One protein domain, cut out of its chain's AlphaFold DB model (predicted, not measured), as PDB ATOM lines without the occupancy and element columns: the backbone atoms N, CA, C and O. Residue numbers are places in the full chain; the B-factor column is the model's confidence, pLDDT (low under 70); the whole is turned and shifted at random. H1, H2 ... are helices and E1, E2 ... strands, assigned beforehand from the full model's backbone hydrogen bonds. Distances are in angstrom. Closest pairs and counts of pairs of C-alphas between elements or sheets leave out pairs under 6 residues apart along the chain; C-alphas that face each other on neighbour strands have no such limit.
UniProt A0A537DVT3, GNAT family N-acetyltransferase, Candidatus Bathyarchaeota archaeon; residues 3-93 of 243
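What this domain is: This is residues 3 to 93 of the 243 residues of the protein "GNAT family N-acetyltransferase" of Candidatus Bathyarchaeota archaeon (UniProt A0A537DVT3). A mixed sheet of four strands stands as a wall between two helices, H2 over one face and H3 over the other, while the short helix H1 packs on H2 and grazes the sheet. The long loop of residues 11 to 23 joins H1 to H2. The printed part has 91 residues with three named helices and four named strands, in the order H1 H2 E1 E2 E3 H3 E4; the sheet's order is E1, E2, E3, E4, antiparallel but for the parallel pair E3 and E4. The class is mixed, helices and strands, with 45 of the 91 residues in named elements, under half. The whole is compact and rounded, with a radius of gyration of the C-alphas of 12.3 A and spans of 35 by 33 by 22 A.

Where its parts are: In the sheet, E1 is residues 37 to 42, 16.8 A long from first to last C-alpha; E2 is residues 48 to 55, 21.2 A; E3 is residues 60 to 65, 16.7 A; and E4 is residues 82 to 85, 10.2 A, ending at C-alpha 85 at (-42.673, 21.904, 16.908). H2 is residues 24 to 33, 14.2 A, beginning at C-alpha 24 at (-35.592, 11.634, 13.859). H3 is residues 68 to 74, 10.0 A. H1 is residues 7 to 10, 5.0 A, beginning at C-alpha 7 at (-39.306, 1.616, 12.235).

How they stand to each other: E1, E2 and E3 form a meander, each strand the antiparallel neighbour of the one before, with hairpins E1 and E2, and E2 and E3. N 39 and O 52 are 2.8 A apart and N 62 and O 53 2.8 A, within hydrogen-bond range. E3 and E4 are parallel at 19 degrees, with N 63 and O 84 at 2.8 A; E3, H3 and E4 make a strand-helix-strand unit, two parallel neighbour strands with a helix between, whose crossover is right-handed. Residues 3 to 4 also pair, antiparallel, with residues 38 to 39 of the edge strand E1. H2 is on the sheet at a height of 8.8 A, over E2 and slantwise to the strands, at 37 degrees to E2 on the local plane; 2 of its C-alphas fall on E1, only just too few for it to be over E1. Its closest C-alphas to E2 are those of Ala 28 and Ile 53, 6.4 A apart. H3 is on the opposite face at a height of 7.7 A, over E3 and only just over E2, on which 3 of its C-alphas fall. It runs along the strands, but only just, at 29.7 degrees to E3 on the local plane; its closest C-alphas to E2 are those of Val 70 and Gly 50, 6.2 A apart. H2 and H3 are apart. H1 touches H2, the closest C-alphas being those of Ile 7 and Lys 29, 5.7 A, and only grazes the sheet. In H2 and H3 every O i to N i+4 pair is within hydrogen-bond range; H1 is too short for such a pair.

The domain as a whole: The two C-alphas farthest apart are those of Ala 8 and Pro 93, 35.5 A. The printed part, residues 3 to 93, has no cut. The link from H1 to H2 is long, with 13 residues. The mean pLDDT of the printed part is 94.6, and no printed residue is under 70.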
ATOM      1  N   GLU A   3     -50.310   6.014   9.953       93.69
ATOM      2  CA  GLU A   3     -49.681   5.625  11.211       93.69
ATOM      3  C   GLU A   3     -48.593   4.585  10.922       93.69
ATOM      4  O   GLU A   3     -48.813   3.616  10.190       93.69
ATOM      5  N   VAL A   4     -47.422   4.789  11.508       91.50
ATOM      6  CA  VAL A   4     -46.268   3.905  11.403       91.50
ATOM      7  C   VAL A   4     -46.277   2.967  12.604       91.50
ATOM      8  O   VAL A   4     -46.194   3.408  13.744       91.50
ATOM      9  N   LYS A   5     -46.354   1.655  12.361       90.62
ATOM     10  CA  LYS A   5     -46.371   0.626  13.419       90.62
ATOM     11  C   LYS A   5     -44.995   0.028  13.706       90.62
ATOM     12  O   LYS A   5     -44.847  -0.764  14.629       90.62
ATOM     13  N   SER A   6     -43.989   0.344  12.890       90.19
ATOM     14  CA  SER A   6     -42.613  -0.127  13.080       90.19
ATOM     15  C   SER A   6     -41.611   0.785  12.380       90.19
ATOM     16  O   SER A   6     -41.927   1.395  11.361       90.19
ATOM     17  N   ILE A   7     -40.364   0.807  12.857       90.25
ATOM     18  CA  ILE A   7     -39.306   1.616  12.235       90.25
ATOM     19  C   ILE A   7     -39.040   1.231  10.770       90.25
ATOM     20  O   ILE A   7     -38.704   2.084   9.955       90.25
ATOM     21  N   ALA A   8     -39.255  -0.036  10.400       88.81
ATOM     22  CA  ALA A   8     -39.124  -0.496   9.018       88.81
ATOM     23  C   ALA A   8     -40.174   0.136   8.089       88.81
ATOM     24  O   ALA A   8     -39.880   0.414   6.930       88.81
ATOM     25  N   GLN A   9     -41.383   0.394   8.599       91.38
ATOM     26  CA  GLN A   9     -42.435   1.087   7.853       91.38
ATOM     27  C   GLN A   9     -42.173   2.588   7.731       91.38
ATOM     28  O   GLN A   9     -42.646   3.190   6.771       91.38
ATOM     29  N   LEU A  10     -41.420   3.186   8.668       92.50
ATOM     30  CA  LEU A  10     -41.073   4.604   8.590       92.50
ATOM     31  C   LEU A  10     -40.319   4.900   7.295       92.50
ATOM     32  O   LEU A  10     -40.604   5.917   6.674       92.50
ATOM     33  N   GLY A  11     -39.413   4.009   6.869       90.56
ATOM     34  CA  GLY A  11     -38.542   4.209   5.704       90.56
ATOM     35  C   GLY A  11     -37.737   5.509   5.793       90.56
ATOM     36  O   GLY A  11     -37.724   6.156   6.833       90.56
ATOM     37  N   ASP A  12     -37.098   5.925   4.703       91.81
ATOM     38  CA  ASP A  12     -36.284   7.145   4.729       91.81
ATOM     39  C   ASP A  12     -37.144   8.403   4.924       91.81
ATOM     40  O   ASP A  12     -38.229   8.538   4.334       91.81
ATOM     41  N   LEU A  13     -36.630   9.330   5.734       92.94
ATOM     42  CA  LEU A  13     -37.139  10.692   5.875       92.94
ATOM     43  C   LEU A  13     -36.334  11.656   4.985       92.94
ATOM     44  O   LEU A  13     -35.125  11.475   4.804       92.94
ATOM     45  N   PRO A  14     -36.971  12.684   4.400       91.31
ATOM     46  CA  PRO A  14     -36.273  13.610   3.526       91.31
ATOM     47  C   PRO A  14     -35.320  14.503   4.308       91.31
ATOM     48  O   PRO A  14     -35.646  15.003   5.381       91.31
ATOM     49  N   LYS A  15     -34.165  14.779   3.698       91.44
ATOM     50  CA  LYS A  15     -33.249  15.806   4.195       91.44
ATOM     51  C   LYS A  15     -33.907  17.181   4.127       91.44
ATOM     52  O   LYS A  15     -34.536  17.541   3.133       91.44
ATOM     53  N   GLY A  16     -33.674  17.972   5.156       91.69
ATOM     54  CA  GLY A  16     -34.279  19.266   5.381       91.69
ATOM     55  C   GLY A  16     -35.715  19.200   5.895       91.69
ATOM     56  O   GLY A  16     -36.389  20.223   5.778       91.69
ATOM     57  N   LEU A  17     -36.200  18.075   6.433       93.12
ATOM     58  CA  LEU A  17     -37.517  18.032   7.082       93.12
ATOM     59  C   LEU A  17     -37.498  18.846   8.386       93.12
ATOM     60  O   LEU A  17     -38.418  19.623   8.640       93.12
ATOM     61  N   SER A  18     -36.421  18.707   9.153       94.62
ATOM     62  CA  SER A  18     -36.235  19.211  10.511       94.62
ATOM     63  C   SER A  18     -34.780  19.632  10.746       94.62
ATOM     64  O   SER A  18     -33.856  19.133  10.105       94.62
ATOM     65  N   PHE A  19     -34.532  20.520  11.709       93.94
ATOM     66  CA  PHE A  19     -33.195  20.700  12.285       93.94
ATOM     67  C   PHE A  19     -32.656  19.389  12.886       93.94
ATOM     68  O   PHE A  19     -31.456  19.122  12.843       93.94
ATOM     69  N   PHE A  20     -33.553  18.553  13.406       94.06
ATOM     70  CA  PHE A  20     -33.268  17.288  14.072       94.06
ATOM     71  C   PHE A  20     -33.203  16.094  13.115       94.06
ATOM     72  O   PHE A  20     -33.167  14.959  13.587       94.06
ATOM     73  N   ASP A  21     -33.134  16.313  11.795       94.19
ATOM     74  CA  ASP A  21     -33.033  15.246  10.786       94.19
ATOM     75  C   ASP A  21     -32.120  14.071  11.188       94.19
ATOM     76  O   ASP A  21     -32.557  12.927  11.046       94.19
ATOM     77  N   PRO A  22     -30.896  14.290  11.728       93.06
ATOM     78  CA  PRO A  22     -30.007  13.180  12.067       93.06
ATOM     79  C   PRO A  22     -30.537  12.259  13.174       93.06
ATOM     80  O   PRO A  22     -30.094  11.123  13.266       93.06
ATOM     81  N   ILE A  23     -31.457  12.722  14.026       94.38
ATOM     82  CA  ILE A  23     -31.962  11.952  15.175       94.38
ATOM     83  C   ILE A  23     -33.414  11.491  15.016       94.38
ATOM     84  O   ILE A  23     -33.843  10.642  15.791       94.38
ATOM     85  N   LEU A  24     -34.160  11.958  14.005       95.38
ATOM     86  CA  LEU A  24     -35.592  11.634  13.859       95.38
ATOM     87  C   LEU A  24     -35.877  10.127  13.838       95.38
ATOM     88  O   LEU A  24     -36.833   9.660  14.453       95.38
ATOM     89  N   HIS A  25     -35.037   9.348  13.152       95.69
ATOM     90  CA  HIS A  25     -35.173   7.889  13.118       95.69
ATOM     91  C   HIS A  25     -34.965   7.246  14.490       95.69
ATOM     92  O   HIS A  25     -35.657   6.288  14.833       95.69
ATOM     93  N   HIS A  26     -34.006   7.759  15.261       96.12
ATOM     94  CA  HIS A  26     -33.738   7.290  16.616       96.12
ATOM     95  C   HIS A  26     -34.923   7.603  17.531       96.12
ATOM     96  O   HIS A  26     -35.431   6.701  18.191       96.12
ATOM     97  N   GLU A  27     -35.433   8.833  17.488       95.75
ATOM     98  CA  GLU A  27     -36.583   9.255  18.299       95.75
ATOM     99  C   GLU A  27     -37.858   8.477  17.956       95.75
ATOM    100  O   GLU A  27     -38.545   7.984  18.848       95.75
ATOM    101  N   ALA A  28     -38.148   8.284  16.666       97.44
ATOM    102  CA  ALA A  28     -39.302   7.497  16.237       97.44
ATOM    103  C   ALA A  28     -39.193   6.033  16.688       97.44
ATOM    104  O   ALA A  28     -40.186   5.428  17.093       97.44
ATOM    105  N   LYS A  29     -37.985   5.454  16.644       97.19
ATOM    106  CA  LYS A  29     -37.739   4.096  17.137       97.19
ATOM    107  C   LYS A  29     -37.985   3.999  18.643       97.19
ATOM    108  O   LYS A  29     -38.665   3.071  19.071       97.19
ATOM    109  N   GLU A  30     -37.441   4.927  19.430       96.44
ATOM    110  CA  GLU A  30     -37.643   4.937  20.882       96.44
ATOM    111  C   GLU A  30     -39.114   5.085  21.252       96.44
ATOM    112  O   GLU A  30     -39.592   4.326  22.091       96.44
ATOM    113  N   ALA A  31     -39.838   5.989  20.587       97.00
ATOM    114  CA  ALA A  31     -41.264   6.166  20.815       97.00
ATOM    115  C   ALA A  31     -42.036   4.865  20.562       97.00
ATOM    116  O   ALA A  31     -42.731   4.389  21.453       97.00
ATOM    117  N   LEU A  32     -41.848   4.228  19.400       97.19
ATOM    118  CA  LEU A  32     -42.534   2.972  19.066       97.19
ATOM    119  C   LEU A  32     -42.216   1.837  20.050       97.19
ATOM    120  O   LEU A  32     -43.085   1.032  20.375       97.19
ATOM    121  N   GLU A  33     -40.975   1.752  20.532       97.19
ATOM    122  CA  GLU A  33     -40.565   0.733  21.505       97.19
ATOM    123  C   GLU A  33     -41.012   1.039  22.945       97.19
ATOM    124  O   GLU A  33     -40.984   0.138  23.789       97.19
ATOM    125  N   ALA A  34     -41.407   2.282  23.230       96.31
ATOM    126  CA  ALA A  34     -41.918   2.748  24.519       96.31
ATOM    127  C   ALA A  34     -43.457   2.884  24.550       96.31
ATOM    128  O   ALA A  34     -43.990   3.534  25.450       96.31
ATOM    129  N   ASP A  35     -44.156   2.245  23.602       96.06
ATOM    130  CA  ASP A  35     -45.616   2.298  23.394       96.06
ATOM    131  C   ASP A  35     -46.169   3.671  22.969       96.06
ATOM    132  O   ASP A  35     -47.368   3.933  23.081       96.06
ATOM    133  N   GLY A  36     -45.302   4.542  22.460       96.75
ATOM    134  CA  GLY A  36     -45.683   5.752  21.746       96.75
ATOM    135  C   GLY A  36     -46.171   5.467  20.324       96.75
ATOM    136  O   GLY A  36     -46.148   4.343  19.817       96.75
ATOM    137  N   GLU A  37     -46.603   6.528  19.659       97.81
ATOM    138  CA  GLU A  37     -47.203   6.493  18.333       97.81
ATOM    139  C   GLU A  37     -46.418   7.391  17.374       97.81
ATOM    140  O   GLU A  37     -45.938   8.461  17.750       97.81
ATOM    141  N   VAL A  38     -46.296   6.966  16.116       98.31
ATOM    142  CA  VAL A  38     -45.599   7.727  15.074       98.31
ATOM    143  C   VAL A  38     -46.497   7.856  13.852       98.31
ATOM    144  O   VAL A  38     -47.038   6.871  13.353       98.31
ATOM    145  N   TYR A  39     -46.628   9.074  13.341       97.88
ATOM    146  CA  TYR A  39     -47.454   9.411  12.189       97.88
ATOM    147  C   TYR A  39     -46.625  10.118  11.131       97.88
ATOM    148  O   TYR A  39     -45.822  10.996  11.440       97.88
ATOM    149  N   VAL A  40     -46.857   9.767   9.869       97.44
ATOM    150  CA  VAL A  40     -46.192  10.395   8.727       97.44
ATOM    151  C   VAL A  40     -47.228  11.035   7.820       97.44
ATOM    152  O   VAL A  40     -48.270  10.451   7.500       97.44
ATOM    153  N   HIS A  41     -46.931  12.255   7.391       96.44
ATOM    154  CA  HIS A  41     -47.667  12.930   6.338       96.44
ATOM    155  C   HIS A  41     -46.882  12.833   5.028       96.44
ATOM    156  O   HIS A  41     -45.693  13.149   4.978       96.44
ATOM    157  N   GLU A  42     -47.575  12.417   3.971       94.62
ATOM    158  CA  GLU A  42     -47.070  12.338   2.602       94.62
ATOM    159  C   GLU A  42     -47.917  13.249   1.718       94.62
ATOM    160  O   GLU A  42     -49.147  13.247   1.823       94.62
ATOM    161  N   SER A  43     -47.261  14.042   0.873       90.44
ATOM    162  CA  SER A  43     -47.928  14.862  -0.135       90.44
ATOM    163  C   SER A  43     -48.567  13.984  -1.225       90.44
ATOM    164  O   SER A  43     -48.231  12.801  -1.339       90.44
ATOM    165  N   PRO A  44     -49.456  14.536  -2.073       88.44
ATOM    166  CA  PRO A  44     -50.021  13.809  -3.215       88.44
ATOM    167  C   PRO A  44     -48.969  13.231  -4.176       88.44
ATOM    168  O   PRO A  44     -49.219  12.226  -4.836       88.44
ATOM    169  N   GLU A  45     -47.781  13.835  -4.237       89.19
ATOM    170  CA  GLU A  45     -46.632  13.382  -5.031       89.19
ATOM    171  C   GLU A  45     -45.823  12.263  -4.344       89.19
ATOM    172  O   GLU A  45     -44.815  11.811  -4.887       89.19
ATOM    173  N   GLY A  46     -46.239  11.822  -3.152       88.12
ATOM    174  CA  GLY A  46     -45.572  10.783  -2.365       88.12
ATOM    175  C   GLY A  46     -44.364  11.275  -1.565       88.12
ATOM    176  O   GLY A  46     -43.581  10.463  -1.073       88.12
ATOM    177  N   LEU A  47     -44.175  12.593  -1.425       91.25
ATOM    178  CA  LEU A  47     -43.083  13.147  -0.629       91.25
ATOM    179  C   LEU A  47     -43.504  13.249   0.839       91.25
ATOM    180  O   LEU A  47     -44.439  13.976   1.176       91.25
ATOM    181  N   LYS A  48     -42.770  12.583   1.733       94.75
ATOM    182  CA  LYS A  48     -42.931  12.785   3.177       94.75
ATOM    183  C   LYS A  48     -42.582  14.226   3.530       94.75
ATOM    184  O   LYS A  48     -41.504  14.701   3.207       94.75
ATOM    185  N   ASN A  49     -43.476  14.943   4.183       95.38
ATOM    186  CA  ASN A  49     -43.253  16.346   4.550       95.38
ATOM    187  C   ASN A  49     -43.727  16.658   5.977       95.38
ATOM    188  O   ASN A  49     -43.817  17.824   6.354       95.38
ATOM    189  N   GLY A  50     -44.006  15.616   6.761       97.06
ATOM    190  CA  GLY A  50     -44.366  15.721   8.163       97.06
ATOM    191  C   GLY A  50     -44.113  14.432   8.924       97.06
ATOM    192  O   GLY A  50     -44.426  13.351   8.425       97.06
ATOM    193  N   LEU A  51     -43.617  14.569  10.149       98.31
ATOM    194  CA  LEU A  51     -43.523  13.501  11.138       98.31
ATOM    195  C   LEU A  51     -44.147  13.994  12.444       98.31
ATOM    196  O   LEU A  51     -43.865  15.108  12.876       98.31
ATOM    197  N   PHE A  52     -44.969  13.170  13.080       98.19
ATOM    198  CA  PHE A  52     -45.495  13.432  14.413       98.19
ATOM    199  C   PHE A  52     -45.213  12.234  15.312       98.19
ATOM    200  O   PHE A  52     -45.632  11.118  15.009       98.19
ATOM    201  N   ILE A  53     -44.473  12.475  16.390       98.19
ATOM    202  CA  ILE A  53     -44.164  11.491  17.429       98.19
ATOM    203  C   ILE A  53     -44.991  11.855  18.658       98.19
ATOM    204  O   ILE A  53     -44.956  13.005  19.087       98.19
ATOM    205  N   TYR A  54     -45.730  10.900  19.211       97.69
ATOM    206  CA  TYR A  54     -46.656  11.125  20.316       97.69
ATOM    207  C   TYR A  54     -46.464  10.084  21.420       97.69
ATOM    208  O   TYR A  54     -46.436   8.885  21.145       97.69
ATOM    209  N   ASP A  55     -46.366  10.534  22.668       96.38
ATOM    210  CA  ASP A  55     -46.402   9.690  23.858       96.38
ATOM    211  C   ASP A  55     -47.757   9.863  24.560       96.38
ATOM    212  O   ASP A  55     -48.076  10.908  25.133       96.38
ATOM    213  N   GLY A  56     -48.571   8.805  24.519       94.75
ATOM    214  CA  GLY A  56     -49.884   8.793  25.155       94.75
ATOM    215  C   GLY A  56     -49.854   8.709  26.681       94.75
ATOM    216  O   GLY A  56     -50.846   9.071  27.307       94.75
ATOM    217  N   TYR A  57     -48.752   8.250  27.283       93.94
ATOM    218  CA  TYR A  57     -48.574   8.229  28.735       93.94
ATOM    219  C   TYR A  57     -48.362   9.646  29.273       93.94
ATOM    220  O   TYR A  57     -48.986  10.026  30.260       93.94
ATOM    221  N   GLU A  58     -47.522  10.433  28.599       92.75
ATOM    222  CA  GLU A  58     -47.220  11.817  28.991       92.75
ATOM    223  C   GLU A  58     -48.225  12.835  28.425       92.75
ATOM    224  O   GLU A  58     -48.168  14.021  28.760       92.75
ATOM    225  N   ALA A  59     -49.124  12.382  27.539       94.50
ATOM    226  CA  ALA A  59     -49.956  13.228  26.687       94.50
ATOM    227  C   ALA A  59     -49.109  14.304  25.985       94.50
ATOM    228  O   ALA A  59     -49.455  15.485  25.984       94.50
ATOM    229  N   SER A  60     -47.965  13.916  25.429       95.19
ATOM    230  CA  SER A  60     -47.012  14.839  24.822       95.19
ATOM    231  C   SER A  60     -46.701  14.445  23.389       95.19
ATOM    232  O   SER A  60     -46.807  13.281  23.007       95.19
ATOM    233  N   GLY A  61     -46.324  15.413  22.560       96.62
ATOM    234  CA  GLY A  61     -45.928  15.105  21.195       96.62
ATOM    235  C   GLY A  61     -44.953  16.099  20.592       96.62
ATOM    236  O   GLY A  61     -44.778  17.209  21.088       96.62
ATOM    237  N   THR A  62     -44.309  15.692  19.503       97.69
ATOM    238  CA  THR A  62     -43.403  16.535  18.722       97.69
ATOM    239  C   THR A  62     -43.741  16.435  17.244       97.69
ATOM    240  O   THR A  62     -43.753  15.343  16.674       97.69
ATOM    241  N   ILE A  63     -44.031  17.579  16.627       97.94
ATOM    242  CA  ILE A  63     -44.330  17.714  15.203       97.94
ATOM    243  C   ILE A  63     -43.094  18.262  14.488       97.94
ATOM    244  O   ILE A  63     -42.637  19.371  14.760       97.94
ATOM    245  N   PHE A  64     -42.607  17.519  13.503       97.81
ATOM    246  CA  PHE A  64     -41.532  17.927  12.610       97.81
ATOM    247  C   PHE A  64     -42.114  18.220  11.232       97.81
ATOM    248  O   PHE A  64     -42.532  17.316  10.505       97.81
ATOM    249  N   THR A  65     -42.186  19.502  10.884       96.56
ATOM    250  CA  THR A  65     -42.674  19.958   9.583       96.56
ATOM    251  C   THR A  65     -42.229  21.387   9.298       96.56
ATOM    252  O   THR A  65     -41.985  22.178  10.205       96.56
ATOM    253  N   LYS A  66     -42.192  21.733   8.011       94.94
ATOM    254  CA  LYS A  66     -42.069  23.114   7.520       94.94
ATOM    255  C   LYS A  66     -43.372  23.652   6.930       94.94
ATOM    256  O   LYS A  66     -43.425  24.810   6.525       94.94
ATOM    257  N   SER A  67     -44.402  22.813   6.836       94.81
ATOM    258  CA  SER A  67     -45.679  23.155   6.217       94.81
ATOM    259  C   SER A  67     -46.720  23.489   7.276       94.81
ATOM    260  O   SER A  67     -46.993  22.673   8.158       94.81
ATOM    261  N   LYS A  68     -47.360  24.654   7.119       95.31
ATOM    262  CA  LYS A  68     -48.520  25.040   7.926       95.31
ATOM    263  C   LYS A  68     -49.625  23.991   7.857       95.31
ATOM    264  O   LYS A  68     -50.143  23.588   8.882       95.31
ATOM    265  N   GLU A  69     -49.956  23.534   6.653       95.25
ATOM    266  CA  GLU A  69     -51.040  22.572   6.425       95.25
ATOM    267  C   GLU A  69     -50.815  21.271   7.205       95.25
ATOM    268  O   GLU A  69     -51.727  20.736   7.828       95.25
ATOM    269  N   VAL A  70     -49.570  20.792   7.223       96.62
ATOM    270  CA  VAL A  70     -49.184  19.584   7.957       96.62
ATOM    271  C   VAL A  70     -49.224  19.823   9.466       96.62
ATOM    272  O   VAL A  70     -49.677  18.952  10.206       96.62
ATOM    273  N   PHE A  71     -48.772  20.992   9.929       96.88
ATOM    274  CA  PHE A  71     -48.881  21.368  11.335       96.88
ATOM    275  C   PHE A  71     -50.348  21.414  11.780       96.88
ATOM    276  O   PHE A  71     -50.704  20.738  12.739       96.88
ATOM    277  N   ASP A  72     -51.202  22.133  11.049       95.31
ATOM    278  CA  ASP A  72     -52.636  22.266  11.332       95.31
ATOM    279  C   ASP A  72     -53.346  20.906  11.340       95.31
ATOM    280  O   ASP A  72     -54.334  20.722  12.049       95.31
ATOM    281  N   HIS A  73     -52.847  19.948  10.557       95.31
ATOM    282  CA  HIS A  73     -53.359  18.584  10.534       95.31
ATOM    283  C   HIS A  73     -52.936  17.768  11.762       95.31
ATOM    284  O   HIS A  73     -53.768  17.084  12.360       95.31
ATOM    285  N   PHE A  74     -51.656  17.814  12.143       96.56
ATOM    286  CA  PHE A  74     -51.140  17.031  13.269       96.56
ATOM    287  C   PHE A  74     -51.482  17.620  14.635       96.56
ATOM    288  O   PHE A  74     -51.735  16.865  15.570       96.56
ATOM    289  N   TYR A  75     -51.524  18.944  14.757       95.75
ATOM    290  CA  TYR A  75     -51.749  19.637  16.023       95.75
ATOM    291  C   TYR A  75     -53.025  19.189  16.769       95.75
ATOM    292  O   TYR A  75     -52.938  18.922  17.966       95.75
ATOM    293  N   PRO A  76     -54.194  19.020  16.115       94.25
ATOM    294  CA  PRO A  76     -55.402  18.520  16.771       94.25
ATOM    295  C   PRO A  76     -55.533  16.985  16.769       94.25
ATOM    296  O   PRO A  76     -56.539  16.473  17.260       94.25
ATOM    297  N   LEU A  77     -54.586  16.237  16.187       94.50
ATOM    298  CA  LEU A  77     -54.747  14.798  15.930       94.50
ATOM    299  C   LEU A  77     -54.853  13.972  17.219       94.50
ATOM    300  O   LEU A  77     -55.551  12.955  17.248       94.50
ATOM    301  N   LYS A  78     -54.148  14.388  18.275       94.50
ATOM    302  CA  LYS A  78     -54.098  13.690  19.562       94.50
ATOM    303  C   LYS A  78     -54.338  14.650  20.723       94.50
ATOM    304  O   LYS A  78     -53.810  15.764  20.702       94.50
ATOM    305  N   PRO A  79     -55.087  14.222  21.758       91.94
ATOM    306  CA  PRO A  79     -55.223  15.007  22.974       91.94
ATOM    307  C   PRO A  79     -53.847  15.127  23.626       91.94
ATOM    308  O   PRO A  79     -53.280  14.134  24.060       91.94
ATOM    309  N   SER A  80     -53.307  16.336  23.672       92.25
ATOM    310  CA  SER A  80     -51.994  16.588  24.256       92.25
ATOM    311  C   SER A  80     -52.147  17.536  25.444       92.25
ATOM    312  O   SER A  80     -53.101  18.307  25.512       92.25
ATOM    313  N   SER A  81     -51.221  17.488  26.391       92.00
ATOM    314  CA  SER A  81     -50.969  18.554  27.365       92.00
ATOM    315  C   SER A  81     -49.979  19.565  26.790       92.00
ATOM    316  O   SER A  81     -50.055  20.761  27.074       92.00
ATOM    317  N   TYR A  82     -49.044  19.088  25.964       93.38
ATOM    318  CA  TYR A  82     -48.081  19.937  25.288       93.38
ATOM    319  C   TYR A  82     -47.538  19.307  23.999       93.38
ATOM    320  O   TYR A  82     -47.366  18.092  23.903       93.38
ATOM    321  N   ILE A  83     -47.263  20.151  23.004       97.06
ATOM    322  CA  ILE A  83     -46.698  19.771  21.706       97.06
ATOM    323  C   ILE A  83     -45.472  20.635  21.417       97.06
ATOM    324  O   ILE A  83     -45.559  21.861  21.440       97.06
ATOM    325  N   PHE A  84     -44.348  20.011  21.086       97.25
ATOM    326  CA  PHE A  84     -43.187  20.695  20.522       97.25
ATOM    327  C   PHE A  84     -43.271  20.738  18.991       97.25
ATOM    328  O   PHE A  84     -43.719  19.784  18.358       97.25
ATOM    329  N   SER A  85     -42.834  21.829  18.367       97.44
ATOM    330  CA  SER A  85     -42.673  21.904  16.908       97.44
ATOM    331  C   SER A  85     -41.676  22.984  16.508       97.44
ATOM    332  O   SER A  85     -41.574  24.020  17.159       97.44
ATOM    333  N   GLU A  86     -40.952  22.771  15.413       95.19
ATOM    334  CA  GLU A  86     -40.119  23.809  14.786       95.19
ATOM    335  C   GLU A  86     -40.940  24.796  13.948       95.19
ATOM    336  O   GLU A  86     -40.482  25.903  13.662       95.19
ATOM    337  N   TYR A  87     -42.158  24.411  13.554       96.56
ATOM    338  CA  TYR A  87     -43.068  25.303  12.853       96.56
ATOM    339  C   TYR A  87     -43.670  26.309  13.834       96.56
ATOM    340  O   TYR A  87     -44.254  25.933  14.855       96.56
ATOM    341  N   GLU A  88     -43.556  27.595  13.503       96.81
ATOM    342  CA  GLU A  88     -44.177  28.671  14.262       96.81
ATOM    343  C   GLU A  88     -45.624  28.907  13.800       96.81
ATOM    344  O   GLU A  88     -45.873  29.570  12.794       96.81
ATOM    345  N   ALA A  89     -46.591  28.423  14.574       94.50
ATOM    346  CA  ALA A  89     -47.992  28.793  14.442       94.50
ATOM    347  C   ALA A  89     -48.240  30.091  15.223       94.50
ATOM    348  O   ALA A  89     -48.001  30.175  16.432       94.50
ATOM    349  N   ALA A  90     -48.651  31.149  14.530       91.25
ATOM    350  CA  ALA A  90     -48.884  32.464  15.129       91.25
ATOM    351  C   ALA A  90     -50.186  32.505  15.950       91.25
ATOM    352  O   ALA A  90     -50.305  33.282  16.891       91.25
ATOM    353  N   GLU A  91     -51.139  31.653  15.591       91.31
ATOM    354  CA  GLU A  91     -52.482  31.539  16.152       91.31
ATOM    355  C   GLU A  91     -52.540  30.824  17.512       91.31
ATOM    356  O   GLU A  91     -53.543  30.944  18.216       91.31
ATOM    357  N   HIS A  92     -51.486  30.101  17.899       91.62
ATOM    358  CA  HIS A  92     -51.446  29.338  19.143       91.62
ATOM    359  C   HIS A  92     -50.495  29.981  20.163       91.62
ATOM    360  O   HIS A  92     -49.366  30.341  19.812       91.62
ATOM    361  N   PRO A  93     -50.908  30.105  21.441       92.62
ATOM    362  CA  PRO A  93     -49.995  30.446  22.523       92.62
ATOM    363  C   PRO A  93     -48.843  29.445  22.582       92.62
ATOM    364  O   PRO A  93     -49.059  28.234  22.503       92.62
TER     365      PRO A  93